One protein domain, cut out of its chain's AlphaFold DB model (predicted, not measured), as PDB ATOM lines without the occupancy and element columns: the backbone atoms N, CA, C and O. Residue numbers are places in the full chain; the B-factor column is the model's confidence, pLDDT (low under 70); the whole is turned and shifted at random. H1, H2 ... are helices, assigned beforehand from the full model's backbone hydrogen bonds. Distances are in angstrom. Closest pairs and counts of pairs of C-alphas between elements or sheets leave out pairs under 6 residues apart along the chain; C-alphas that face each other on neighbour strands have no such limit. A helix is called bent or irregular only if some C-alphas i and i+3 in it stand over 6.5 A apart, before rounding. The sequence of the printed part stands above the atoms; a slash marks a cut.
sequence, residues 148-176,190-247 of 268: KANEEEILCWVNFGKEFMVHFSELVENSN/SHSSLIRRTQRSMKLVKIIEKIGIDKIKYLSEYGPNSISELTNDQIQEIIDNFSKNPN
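This is residues 148 to 176 and 190 to 247 of the 268 residues of an uncharacterized protein of Rhizophagus irregularis (strain DAOM 197198w) (UniProt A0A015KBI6). Two long helices, H1 and H2, cross as an X; short H3 packs on H1, and H4 and H5 on H2. Residues 166 to 176 and 190 to 196 stick out. The printed part has 87 residues with five named helices, H1 to H5, no named strand: all helix, 47 by 25 by 24 A, only just compact, close to loose, radius of gyration of the C-alphas 14.2 A.

H1, residues 148 to 174, runs 38.9 A from C-alpha 148 at (-18.990, -21.987, 15.946). H2, residues 191 to 211, spans 30.5 A. H3 is residues 213 to 219, H4 224 to 229. H5, residues 232 to 244, spans 18.4 A, ending at (-36.408, -19.048, -2.370).

H1 and H2 touch, about perpendicular at 74 degrees; their closest C-alphas, Gly 161 and Ser 201, are 5.0 A apart. H2 touches H5 at a shallow tilt of 27 degrees, the same way. In H3, 0 of 3 O i to N i+4 pairs and 3 of 4 O i to N i+3 pairs are within hydrogen-bond range.

Residues 177 to 189 are not printed, a 27.3 A gap. pLDDT is under 70 at 168 to 176, 191, 245 to 247.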
ATOM      1  N   LYS A 148     -20.277 -22.483  16.453       89.19
ATOM      2  CA  LYS A 148     -18.990 -21.987  15.946       89.19
ATOM      3  C   LYS A 148     -18.008 -23.122  15.628       89.19
ATOM      4  O   LYS A 148     -17.369 -23.105  14.579       89.19
ATOM      5  N   ALA A 149     -17.909 -24.125  16.500       88.88
ATOM      6  CA  ALA A 149     -17.032 -25.274  16.276       88.88
ATOM      7  C   ALA A 149     -17.434 -26.070  15.021       88.88
ATOM      8  O   ALA A 149     -16.577 -26.449  14.223       88.88
ATOM      9  N   ASN A 150     -18.736 -26.281  14.812       90.81
ATOM     10  CA  ASN A 150     -19.252 -26.953  13.621       90.81
ATOM     11  C   ASN A 150     -18.969 -26.153  12.346       90.81
ATOM     12  O   ASN A 150     -18.548 -26.729  11.345       90.81
ATOM     13  N   GLU A 151     -19.181 -24.835  12.376       90.12
ATOM     14  CA  GLU A 151     -18.855 -23.937  11.266       90.12
ATOM     15  C   GLU A 151     -17.375 -24.044  10.869       90.12
ATOM     16  O   GLU A 151     -17.060 -24.269   9.695       90.12
ATOM     17  N   GLU A 152     -16.468 -23.968  11.847       89.88
ATOM     18  CA  GLU A 152     -15.027 -24.125  11.630       89.88
ATOM     19  C   GLU A 152     -14.677 -25.517  11.073       89.88
ATOM     20  O   GLU A 152     -13.875 -25.628  10.138       89.88
ATOM     21  N   GLU A 153     -15.296 -26.587  11.590       91.69
ATOM     22  CA  GLU A 153     -15.056 -27.949  11.103       91.69
ATOM     23  C   GLU A 153     -15.523 -28.112   9.647       91.69
ATOM     24  O   GLU A 153     -14.787 -28.652   8.812       91.69
ATOM     25  N   ILE A 154     -16.720 -27.617   9.313       91.50
ATOM     26  CA  ILE A 154     -17.267 -27.633   7.950       91.50
ATOM     27  C   ILE A 154     -16.323 -26.890   7.001       91.50
ATOM     28  O   ILE A 154     -15.960 -27.439   5.956       91.50
ATOM     29  N   LEU A 155     -15.876 -25.686   7.370       90.69
ATOM     30  CA  LEU A 155     -14.972 -24.885   6.544       90.69
ATOM     31  C   LEU A 155     -13.642 -25.606   6.293       90.69
ATOM     32  O   LEU A 155     -13.157 -25.641   5.159       90.69
ATOM     33  N   CYS A 156     -13.081 -26.251   7.319       92.38
ATOM     34  CA  CYS A 156     -11.868 -27.054   7.177       92.38
ATOM     35  C   CYS A 156     -12.059 -28.218   6.194       92.38
ATOM     36  O   CYS A 156     -11.201 -28.445   5.339       92.38
ATOM     37  N   TRP A 157     -13.184 -28.940   6.269       92.94
ATOM     38  CA  TRP A 157     -13.474 -30.034   5.336       92.94
ATOM     39  C   TRP A 157     -13.717 -29.551   3.908       92.94
ATOM     40  O   TRP A 157     -13.306 -30.238   2.972       92.94
ATOM     41  N   VAL A 158     -14.350 -28.393   3.723       90.25
ATOM     42  CA  VAL A 158     -14.554 -27.781   2.400       90.25
ATOM     43  C   VAL A 158     -13.218 -27.354   1.794       90.25
ATOM     44  O   VAL A 158     -12.940 -27.695   0.644       90.25
ATOM     45  N   ASN A 159     -12.359 -26.680   2.564       90.12
ATOM     46  CA  ASN A 159     -11.026 -26.275   2.109       90.12
ATOM     47  C   ASN A 159     -10.159 -27.487   1.765       90.12
ATOM     48  O   ASN A 159      -9.570 -27.532   0.688       90.12
ATOM     49  N   PHE A 160     -10.152 -28.510   2.627       89.62
ATOM     50  CA  PHE A 160      -9.487 -29.778   2.332       89.62
ATOM     51  C   PHE A 160      -9.975 -30.382   1.009       89.62
ATOM     52  O   PHE A 160      -9.161 -30.841   0.216       89.62
ATOM     53  N   GLY A 161     -11.285 -30.362   0.753       88.19
ATOM     54  CA  GLY A 161     -11.872 -30.920  -0.466       88.19
ATOM     55  C   GLY A 161     -11.450 -30.185  -1.723       88.19
ATOM     56  O   GLY A 161     -11.087 -30.826  -2.705       88.19
ATOM     57  N   LYS A 162     -11.450 -28.850  -1.683       86.88
ATOM     58  CA  LYS A 162     -11.003 -28.009  -2.801       86.88
ATOM     59  C   LYS A 162      -9.534 -28.263  -3.141       86.88
ATOM     60  O   LYS A 162      -9.225 -28.565  -4.290       86.88
ATOM     61  N   GLU A 163      -8.655 -28.238  -2.139       84.62
ATOM     62  CA  GLU A 163      -7.222 -28.518  -2.315       84.62
ATOM     63  C   GLU A 163      -6.971 -29.955  -2.790       84.62
ATOM     64  O   GLU A 163      -6.157 -30.209  -3.679       84.62
ATOM     65  N   PHE A 164      -7.715 -30.922  -2.241       82.00
ATOM     66  CA  PHE A 164      -7.627 -32.316  -2.660       82.00
ATOM     67  C   PHE A 164      -8.006 -32.489  -4.134       82.00
ATOM     68  O   PHE A 164      -7.312 -33.207  -4.851       82.00
ATOM     69  N   MET A 165      -9.070 -31.827  -4.600       78.06
ATOM     70  CA  MET A 165      -9.488 -31.873  -6.003       78.06
ATOM     71  C   MET A 165      -8.430 -31.279  -6.934       78.06
ATOM     72  O   MET A 165      -8.136 -31.885  -7.959       78.06
ATOM     73  N   VAL A 166      -7.812 -30.150  -6.567       79.12
ATOM     74  CA  VAL A 166      -6.717 -29.541  -7.344       79.12
ATOM     75  C   VAL A 166      -5.538 -30.507  -7.457       79.12
ATOM     76  O   VAL A 166      -5.112 -30.835  -8.562       79.12
ATOM     77  N   HIS A 167      -5.065 -31.053  -6.335       73.06
ATOM     78  CA  HIS A 167      -3.955 -32.007  -6.340       73.06
ATOM     79  C   HIS A 167      -4.277 -33.326  -7.047       73.06
ATOM     80  O   HIS A 167      -3.380 -33.956  -7.613       73.06
ATOM     81  N   PHE A 168      -5.535 -33.770  -7.011       65.31
ATOM     82  CA  PHE A 168      -5.979 -34.948  -7.747       65.31
ATOM     83  C   PHE A 168      -5.985 -34.687  -9.256       65.31
ATOM     84  O   PHE A 168      -5.427 -35.492  -9.997       65.31
ATOM     85  N   SER A 169      -6.526 -33.551  -9.707       62.88
ATOM     86  CA  SER A 169      -6.476 -33.138 -11.116       62.88
ATOM     87  C   SER A 169      -5.031 -33.017 -11.610       62.88
ATOM     88  O   SER A 169      -4.679 -33.624 -12.619       62.88
ATOM     89  N   GLU A 170      -4.150 -32.373 -10.837       65.00
ATOM     90  CA  GLU A 170      -2.712 -32.306 -11.128       65.00
ATOM     91  C   GLU A 170      -2.061 -33.698 -11.195       65.00
ATOM     92  O   GLU A 170      -1.131 -33.916 -11.970       65.00
ATOM     93  N   LEU A 171      -2.489 -34.657 -10.369       58.28
ATOM     94  CA  LEU A 171      -1.961 -36.024 -10.392       58.28
ATOM     95  C   LEU A 171      -2.419 -36.785 -11.641       58.28
ATOM     96  O   LEU A 171      -1.605 -37.480 -12.250       58.28
ATOM     97  N   VAL A 172      -3.694 -36.659 -12.011       54.25
ATOM     98  CA  VAL A 172      -4.274 -37.292 -13.201       54.25
ATOM     99  C   VAL A 172      -3.628 -36.725 -14.468       54.25
ATOM    100  O   VAL A 172      -3.174 -37.499 -15.307       54.25
ATOM    101  N   GLU A 173      -3.458 -35.407 -14.567       58.88
ATOM    102  CA  GLU A 173      -2.810 -34.746 -15.711       58.88
ATOM    103  C   GLU A 173      -1.313 -35.089 -15.835       58.88
ATOM    104  O   GLU A 173      -0.798 -35.280 -16.937       58.88
ATOM    105  N   ASN A 174      -0.615 -35.263 -14.707       55.62
ATOM    106  CA  ASN A 174       0.811 -35.614 -14.683       55.62
ATOM    107  C   ASN A 174       1.085 -37.128 -14.739       55.62
ATOM    108  O   ASN A 174       2.245 -37.543 -14.785       55.62
ATOM    109  N   SER A 175       0.052 -37.976 -14.745       52.69
ATOM    110  CA  SER A 175       0.198 -39.440 -14.738       52.69
ATOM    111  C   SER A 175       0.723 -40.040 -16.048       52.69
ATOM    112  O   SER A 175       1.146 -41.197 -16.060       52.69
ATOM    113  N   ASN A 176       0.871 -39.225 -17.097       54.12
ATOM    114  CA  ASN A 176       1.718 -39.554 -18.246       54.12
ATOM    115  C   ASN A 176       3.219 -39.639 -17.876       54.12
ATOM    116  O   ASN A 176       4.032 -40.089 -18.683       54.12
ATOM    117  N   SER A 190      -5.687 -45.064   7.937       73.81
ATOM    118  CA  SER A 190      -6.111 -46.179   7.086       73.81
ATOM    119  C   SER A 190      -6.693 -45.675   5.763       73.81
ATOM    120  O   SER A 190      -7.402 -44.666   5.729       73.81
ATOM    121  N   HIS A 191      -6.457 -46.424   4.684       68.69
ATOM    122  CA  HIS A 191      -6.980 -46.130   3.351       68.69
ATOM    123  C   HIS A 191      -8.514 -46.002   3.335       68.69
ATOM    124  O   HIS A 191      -9.047 -45.067   2.747       68.69
ATOM    125  N   SER A 192      -9.233 -46.877   4.050       71.19
ATOM    126  CA  SER A 192     -10.701 -46.817   4.150       71.19
ATOM    127  C   SER A 192     -11.192 -45.553   4.862       71.19
ATOM    128  O   SER A 192     -12.199 -44.957   4.482       71.19
ATOM    129  N   SER A 193     -10.450 -45.098   5.872       77.31
ATOM    130  CA  SER A 193     -10.755 -43.860   6.595       77.31
ATOM    131  C   SER A 193     -10.464 -42.622   5.752       77.31
ATOM    132  O   SER A 193     -11.230 -41.661   5.812       77.31
ATOM    133  N   LEU A 194      -9.389 -42.646   4.958       78.50
ATOM    134  CA  LEU A 194      -9.070 -41.584   4.006       78.50
ATOM    135  C   LEU A 194     -10.170 -41.461   2.945       78.50
ATOM    136  O   LEU A 194     -10.704 -40.370   2.784       78.50
ATOM    137  N   ILE A 195     -10.583 -42.571   2.317       78.88
ATOM    138  CA  ILE A 195     -11.679 -42.585   1.331       78.88
ATOM    139  C   ILE A 195     -12.946 -41.956   1.916       78.88
ATOM    140  O   ILE A 195     -13.501 -41.034   1.323       78.88
ATOM    141  N   ARG A 196     -13.373 -42.398   3.105       81.75
ATOM    142  CA  ARG A 196     -14.585 -41.870   3.749       81.75
ATOM    143  C   ARG A 196     -14.486 -40.365   4.017       81.75
ATOM    144  O   ARG A 196     -15.444 -39.629   3.792       81.75
ATOM    145  N   ARG A 197     -13.326 -39.892   4.487       82.12
ATOM    146  CA  ARG A 197     -13.083 -38.463   4.750       82.12
ATOM    147  C   ARG A 197     -13.095 -37.637   3.464       82.12
ATOM    148  O   ARG A 197     -13.697 -36.567   3.460       82.12
ATOM    149  N   THR A 198     -12.503 -38.149   2.387       83.81
ATOM    150  CA  THR A 198     -12.526 -37.517   1.063       83.81
ATOM    151  C   THR A 198     -13.944 -37.453   0.499       83.81
ATOM    152  O   THR A 198     -14.380 -36.384   0.092       83.81
ATOM    153  N   GLN A 199     -14.712 -38.545   0.552       82.94
ATOM    154  CA  GLN A 199     -16.107 -38.560   0.092       82.94
ATOM    155  C   GLN A 199     -16.973 -37.545   0.844       82.94
ATOM    156  O   GLN A 199     -17.703 -36.774   0.220       82.94
ATOM    157  N   ARG A 200     -16.863 -37.504   2.178       86.88
ATOM    158  CA  ARG A 200     -17.550 -36.506   3.013       86.88
ATOM    159  C   ARG A 200     -17.200 -35.087   2.580       86.88
ATOM    160  O   ARG A 200     -18.088 -34.267   2.374       86.88
ATOM    161  N   SER A 201     -15.912 -34.815   2.423       87.69
ATOM    162  CA  SER A 201     -15.421 -33.509   2.003       87.69
ATOM    163  C   SER A 201     -15.959 -33.106   0.621       87.69
ATOM    164  O   SER A 201     -16.485 -32.008   0.472       87.69
ATOM    165  N   MET A 202     -15.955 -34.013  -0.360       85.69
ATOM    166  CA  MET A 202     -16.510 -33.751  -1.695       85.69
ATOM    167  C   MET A 202     -18.016 -33.468  -1.667       85.69
ATOM    168  O   MET A 202     -18.492 -32.611  -2.409       85.69
ATOM    169  N   LYS A 203     -18.781 -34.171  -0.821       85.75
ATOM    170  CA  LYS A 203     -20.207 -33.872  -0.625       85.75
ATOM    171  C   LYS A 203     -20.402 -32.462  -0.066       85.75
ATOM    172  O   LYS A 203     -21.211 -31.716  -0.603       85.75
ATOM    173  N   LEU A 204     -19.633 -32.087   0.958       87.81
ATOM    174  CA  LEU A 204     -19.698 -30.753   1.558       87.81
ATOM    175  C   LEU A 204     -19.360 -29.657   0.541       87.81
ATOM    176  O   LEU A 204     -20.119 -28.704   0.427       87.81
ATOM    177  N   VAL A 205     -18.293 -29.821  -0.251       87.50
ATOM    178  CA  VAL A 205     -17.937 -28.871  -1.324       87.50
ATOM    179  C   VAL A 205     -19.119 -28.649  -2.271       87.50
ATOM    180  O   VAL A 205     -19.509 -27.506  -2.484       87.50
ATOM    181  N   LYS A 206     -19.754 -29.726  -2.758       86.50
ATOM    182  CA  LYS A 206     -20.909 -29.635  -3.669       86.50
ATOM    183  C   LYS A 206     -22.105 -28.906  -3.059       86.50
ATOM    184  O   LYS A 206     -22.781 -28.162  -3.760       86.50
ATOM    185  N   ILE A 207     -22.398 -29.150  -1.781       84.88
ATOM    186  CA  ILE A 207     -23.506 -28.484  -1.083       84.88
ATOM    187  C   ILE A 207     -23.203 -26.990  -0.977       84.88
ATOM    188  O   ILE A 207     -24.002 -26.171  -1.423       84.88
ATOM    189  N   ILE A 208     -22.025 -26.646  -0.453       87.44
ATOM    190  CA  ILE A 208     -21.601 -25.263  -0.220       87.44
ATOM    191  C   ILE A 208     -21.489 -24.460  -1.518       87.44
ATOM    192  O   ILE A 208     -21.893 -23.302  -1.546       87.44
ATOM    193  N   GLU A 209     -20.994 -25.053  -2.606       87.25
ATOM    194  CA  GLU A 209     -20.956 -24.404  -3.925       87.25
ATOM    195  C   GLU A 209     -22.350 -24.045  -4.445       87.25
ATOM    196  O   GLU A 209     -22.503 -23.025  -5.114       87.25
ATOM    197  N   LYS A 210     -23.364 -24.860  -4.135       84.19
ATOM    198  CA  LYS A 210     -24.740 -24.617  -4.574       84.19
ATOM    199  C   LYS A 210     -25.484 -23.609  -3.701       84.19
ATOM    200  O   LYS A 210     -26.258 -22.828  -4.241       84.19
ATOM    201  N   ILE A 211     -25.290 -23.638  -2.380       83.62
ATOM    202  CA  ILE A 211     -26.018 -22.746  -1.457       83.62
ATOM    203  C   ILE A 211     -25.308 -21.412  -1.201       83.62
ATOM    204  O   ILE A 211     -25.964 -20.456  -0.805       83.62
ATOM    205  N   GLY A 212     -23.994 -21.345  -1.423       84.25
ATOM    206  CA  GLY A 212     -23.155 -20.202  -1.067       84.25
ATOM    207  C   GLY A 212     -22.424 -20.391   0.266       84.25
ATOM    208  O   GLY A 212     -22.953 -20.933   1.237       84.25
ATOM    209  N   ILE A 213     -21.169 -19.931   0.324       84.25
ATOM    210  CA  ILE A 213     -20.317 -20.022   1.524       84.25
ATOM    211  C   ILE A 213     -20.891 -19.225   2.706       84.25
ATOM    212  O   ILE A 213     -20.747 -19.633   3.855       84.25
ATOM    213  N   ASP A 214     -21.608 -18.134   2.428       82.50
ATOM    214  CA  ASP A 214     -22.283 -17.279   3.410       82.50
ATOM    215  C   ASP A 214     -23.413 -18.003   4.159       82.50
ATOM    216  O   ASP A 214     -23.834 -17.570   5.235       82.50
ATOM    217  N   LYS A 215     -23.890 -19.132   3.620       83.25
ATOM    218  CA  LYS A 215     -24.951 -19.940   4.224       83.25
ATOM    219  C   LYS A 215     -24.437 -21.036   5.165       83.25
ATOM    220  O   LYS A 215     -25.255 -21.698   5.804       83.25
ATOM    221  N   ILE A 216     -23.118 -21.201   5.340       83.50
ATOM    222  CA  ILE A 216     -22.550 -22.180   6.294       83.50
ATOM    223  C   ILE A 216     -23.094 -21.972   7.711       83.50
ATOM    224  O   ILE A 216     -23.390 -22.951   8.394       83.50
ATOM    225  N   LYS A 217     -23.310 -20.721   8.133       83.19
ATOM    226  CA  LYS A 217     -23.840 -20.402   9.467       83.19
ATOM    227  C   LYS A 217     -25.170 -21.099   9.785       83.19
ATOM    228  O   LYS A 217     -25.423 -21.415  10.942       83.19
ATOM    229  N   TYR A 218     -26.001 -21.399   8.787       79.44
ATOM    230  CA  TYR A 218     -27.260 -22.131   8.987       79.44
ATOM    231  C   TYR A 218     -27.052 -23.646   9.016       79.44
ATOM    232  O   TYR A 218     -27.785 -24.363   9.685       79.44
ATOM    233  N   LEU A 219     -26.025 -24.140   8.321       81.88
ATOM    234  CA  LEU A 219     -25.643 -25.546   8.388       81.88
ATOM    235  C   LEU A 219     -24.896 -25.887   9.673       81.88
ATOM    236  O   LEU A 219     -24.925 -27.039  10.073       81.88
ATOM    237  N   SER A 220     -24.264 -24.912  10.326       82.38
ATOM    238  CA  SER A 220     -23.470 -25.109  11.547       82.38
ATOM    239  C   SER A 220     -24.282 -25.549  12.774       82.38
ATOM    240  O   SER A 220     -23.727 -26.003  13.775       82.38
ATOM    241  N   GLU A 221     -25.610 -25.493  12.679       83.94
ATOM    242  CA  GLU A 221     -26.524 -26.151  13.622       83.94
ATOM    243  C   GLU A 221     -26.398 -27.680  13.564       83.94
ATOM    244  O   GLU A 221     -26.702 -28.375  14.532       83.94
ATOM    245  N   TYR A 222     -25.868 -28.195  12.455       81.62
ATOM    246  CA  TYR A 222     -25.591 -29.596  12.206       81.62
ATOM    247  C   TYR A 222     -24.079 -29.812  12.032       81.62
ATOM    248  O   TYR A 222     -23.379 -29.059  11.357       81.62
ATOM    249  N   GLY A 223     -23.548 -30.877  12.629       80.62
ATOM    250  CA  GLY A 223     -22.148 -31.247  12.431       80.62
ATOM    251  C   GLY A 223     -21.882 -31.757  11.003       80.62
ATOM    252  O   GLY A 223     -22.790 -32.259  10.330       80.62
ATOM    253  N   PRO A 224     -20.624 -31.742  10.528       80.19
ATOM    254  CA  PRO A 224     -20.282 -32.168   9.167       80.19
ATOM    255  C   PRO A 224     -20.587 -33.644   8.890       80.19
ATOM    256  O   PRO A 224     -20.808 -34.015   7.740       80.19
ATOM    257  N   ASN A 225     -20.608 -34.495   9.921       83.00
ATOM    258  CA  ASN A 225     -21.019 -35.893   9.776       83.00
ATOM    259  C   ASN A 225     -22.499 -35.992   9.405       83.00
ATOM    260  O   ASN A 225     -22.818 -36.593   8.382       83.00
ATOM    261  N   SER A 226     -23.365 -35.317  10.162       83.88
ATOM    262  CA  SER A 226     -24.808 -35.279   9.916       83.88
ATOM    263  C   SER A 226     -25.128 -34.714   8.534       83.88
ATOM    264  O   SER A 226     -25.908 -35.300   7.794       83.88
ATOM    265  N   ILE A 227     -24.452 -33.634   8.128       83.38
ATOM    266  CA  ILE A 227     -24.626 -33.058   6.785       83.38
ATOM    267  C   ILE A 227     -24.199 -34.058   5.697       83.38
ATOM    268  O   ILE A 227     -24.821 -34.156   4.644       83.38
ATOM    269  N   SER A 228     -23.137 -34.830   5.935       76.25
ATOM    270  CA  SER A 228     -22.628 -35.798   4.954       76.25
ATOM    271  C   SER A 228     -23.484 -37.058   4.793       76.25
ATOM    272  O   SER A 228     -23.355 -37.763   3.779       76.25
ATOM    273  N   GLU A 229     -24.341 -37.325   5.778       84.62
ATOM    274  CA  GLU A 229     -25.331 -38.404   5.784       84.62
ATOM    275  C   GLU A 229     -26.606 -38.035   5.019       84.62
ATOM    276  O   GLU A 229     -27.366 -38.932   4.660       84.62
ATOM    277  N   LEU A 230     -26.807 -36.751   4.694       80.81
ATOM    278  CA  LEU A 230     -27.950 -36.309   3.902       80.81
ATOM    279  C   LEU A 230     -27.984 -36.996   2.533       80.81
ATOM    280  O   LEU A 230     -26.962 -37.159   1.848       80.81
ATOM    281  N   THR A 231     -29.190 -37.379   2.122       80.75
ATOM    282  CA  THR A 231     -29.455 -37.871   0.772       80.75
ATOM    283  C   THR A 231     -29.416 -36.719  -0.230       80.75
ATOM    284  O   THR A 231     -29.519 -35.545   0.127       80.75
ATOM    285  N   ASN A 232     -29.277 -37.039  -1.516       78.12
ATOM    286  CA  ASN A 232     -29.271 -36.015  -2.565       78.12
ATOM    287  C   ASN A 232     -30.579 -35.207  -2.597       78.12
ATOM    288  O   ASN A 232     -30.535 -34.013  -2.885       78.12
ATOM    289  N   ASP A 233     -31.708 -35.836  -2.264       81.81
ATOM    290  CA  ASP A 233     -33.018 -35.183  -2.232       81.81
ATOM    291  C   ASP A 233     -33.106 -34.195  -1.064       81.81
ATOM    292  O   ASP A 233     -33.487 -33.044  -1.262       81.81
ATOM    293  N   GLN A 234     -32.638 -34.596   0.126       83.31
ATOM    294  CA  GLN A 234     -32.540 -33.708   1.293       83.31
ATOM    295  C   GLN A 234     -31.588 -32.535   1.034       83.31
ATOM    296  O   GLN A 234     -31.857 -31.401   1.416       83.31
ATOM    297  N   ILE A 235     -30.476 -32.787   0.343       79.44
ATOM    298  CA  ILE A 235     -29.551 -31.733  -0.080       79.44
ATOM    299  C   ILE A 235     -30.253 -30.750  -1.021       79.44
ATOM    300  O   ILE A 235     -30.091 -29.539  -0.872       79.44
ATOM    301  N   GLN A 236     -31.025 -31.249  -1.988       76.69
ATOM    302  CA  GLN A 236     -31.729 -30.399  -2.941       76.69
ATOM    303  C   GLN A 236     -32.834 -29.575  -2.269       76.69
ATOM    304  O   GLN A 236     -32.980 -28.400  -2.588       76.69
ATOM    305  N   GLU A 237     -33.530 -30.136  -1.283       85.00
ATOM    306  CA  GLU A 237     -34.495 -29.405  -0.456       85.00
ATOM    307  C   GLU A 237     -33.841 -28.226   0.281       85.00
ATOM    308  O   GLU A 237     -34.353 -27.103   0.252       85.00
ATOM    309  N   ILE A 238     -32.664 -28.449   0.875       80.69
ATOM    310  CA  ILE A 238     -31.880 -27.391   1.526       80.69
ATOM    311  C   ILE A 238     -31.518 -26.293   0.517       80.69
ATOM    312  O   ILE A 238     -31.694 -25.107   0.800       80.69
ATOM    313  N   ILE A 239     -31.047 -26.672  -0.674       78.00
ATOM    314  CA  ILE A 239     -30.685 -25.723  -1.737       78.00
ATOM    315  C   ILE A 239     -31.894 -24.896  -2.185       78.00
ATOM    316  O   ILE A 239     -31.793 -23.673  -2.328       78.00
ATOM    317  N   ASP A 240     -33.043 -25.536  -2.373       81.50
ATOM    318  CA  ASP A 240     -34.273 -24.879  -2.803       81.50
ATOM    319  C   ASP A 240     -34.783 -23.891  -1.747       81.50
ATOM    320  O   ASP A 240     -35.286 -22.821  -2.098       81.50
ATOM    321  N   ASN A 241     -34.630 -24.215  -0.459       83.88
ATOM    322  CA  ASN A 241     -34.989 -23.319   0.637       83.88
ATOM    323  C   ASN A 241     -34.154 -22.024   0.614       83.88
ATOM    324  O   ASN A 241     -34.715 -20.928   0.650       83.88
ATOM    325  N   PHE A 242     -32.828 -22.135   0.469       77.00
ATOM    326  CA  PHE A 242     -31.947 -20.961   0.369       77.00
ATOM    327  C   PHE A 242     -32.164 -20.156  -0.916       77.00
ATOM    328  O   PHE A 242     -32.048 -18.933  -0.901       77.00
ATOM    329  N   SER A 243     -32.535 -20.819  -2.011       76.75
ATOM    330  CA  SER A 243     -32.813 -20.156  -3.289       76.75
ATOM    331  C   SER A 243     -34.102 -19.322  -3.259       76.75
ATOM    332  O   SER A 243     -34.186 -18.293  -3.926       76.75
ATOM    333  N   LYS A 244     -35.114 -19.748  -2.489       77.50
ATOM    334  CA  LYS A 244     -36.408 -19.048  -2.370       77.50
ATOM    335  C   LYS A 244     -36.349 -17.823  -1.454       77.50
ATOM    336  O   LYS A 244     -37.109 -16.884  -1.669       77.50
ATOM    337  N   ASN A 245     -35.434 -17.809  -0.482       68.31
ATOM    338  CA  ASN A 245     -35.271 -16.731   0.496       68.31
ATOM    339  C   ASN A 245     -33.807 -16.246   0.542       68.31
ATOM    340  O   ASN A 245     -33.096 -16.534   1.505       68.31
ATOM    341  N   PRO A 246     -33.324 -15.503  -0.473       62.47
ATOM    342  CA  PRO A 246     -31.905 -15.145  -0.573       62.47
ATOM    343  C   PRO A 246     -31.399 -14.249   0.577       62.47
ATOM    344  O   PRO A 246     -30.206 -14.286   0.895       62.47
ATOM    345  N   ASN A 247     -32.299 -13.500   1.235       59.31
ATOM    346  CA  ASN A 247     -31.974 -12.384   2.134       59.31
ATOM    347  C   ASN A 247     -32.474 -12.541   3.585       59.31
ATOM    348  O   ASN A 247     -32.796 -11.544   4.226       59.31
TER     349      ASN A 247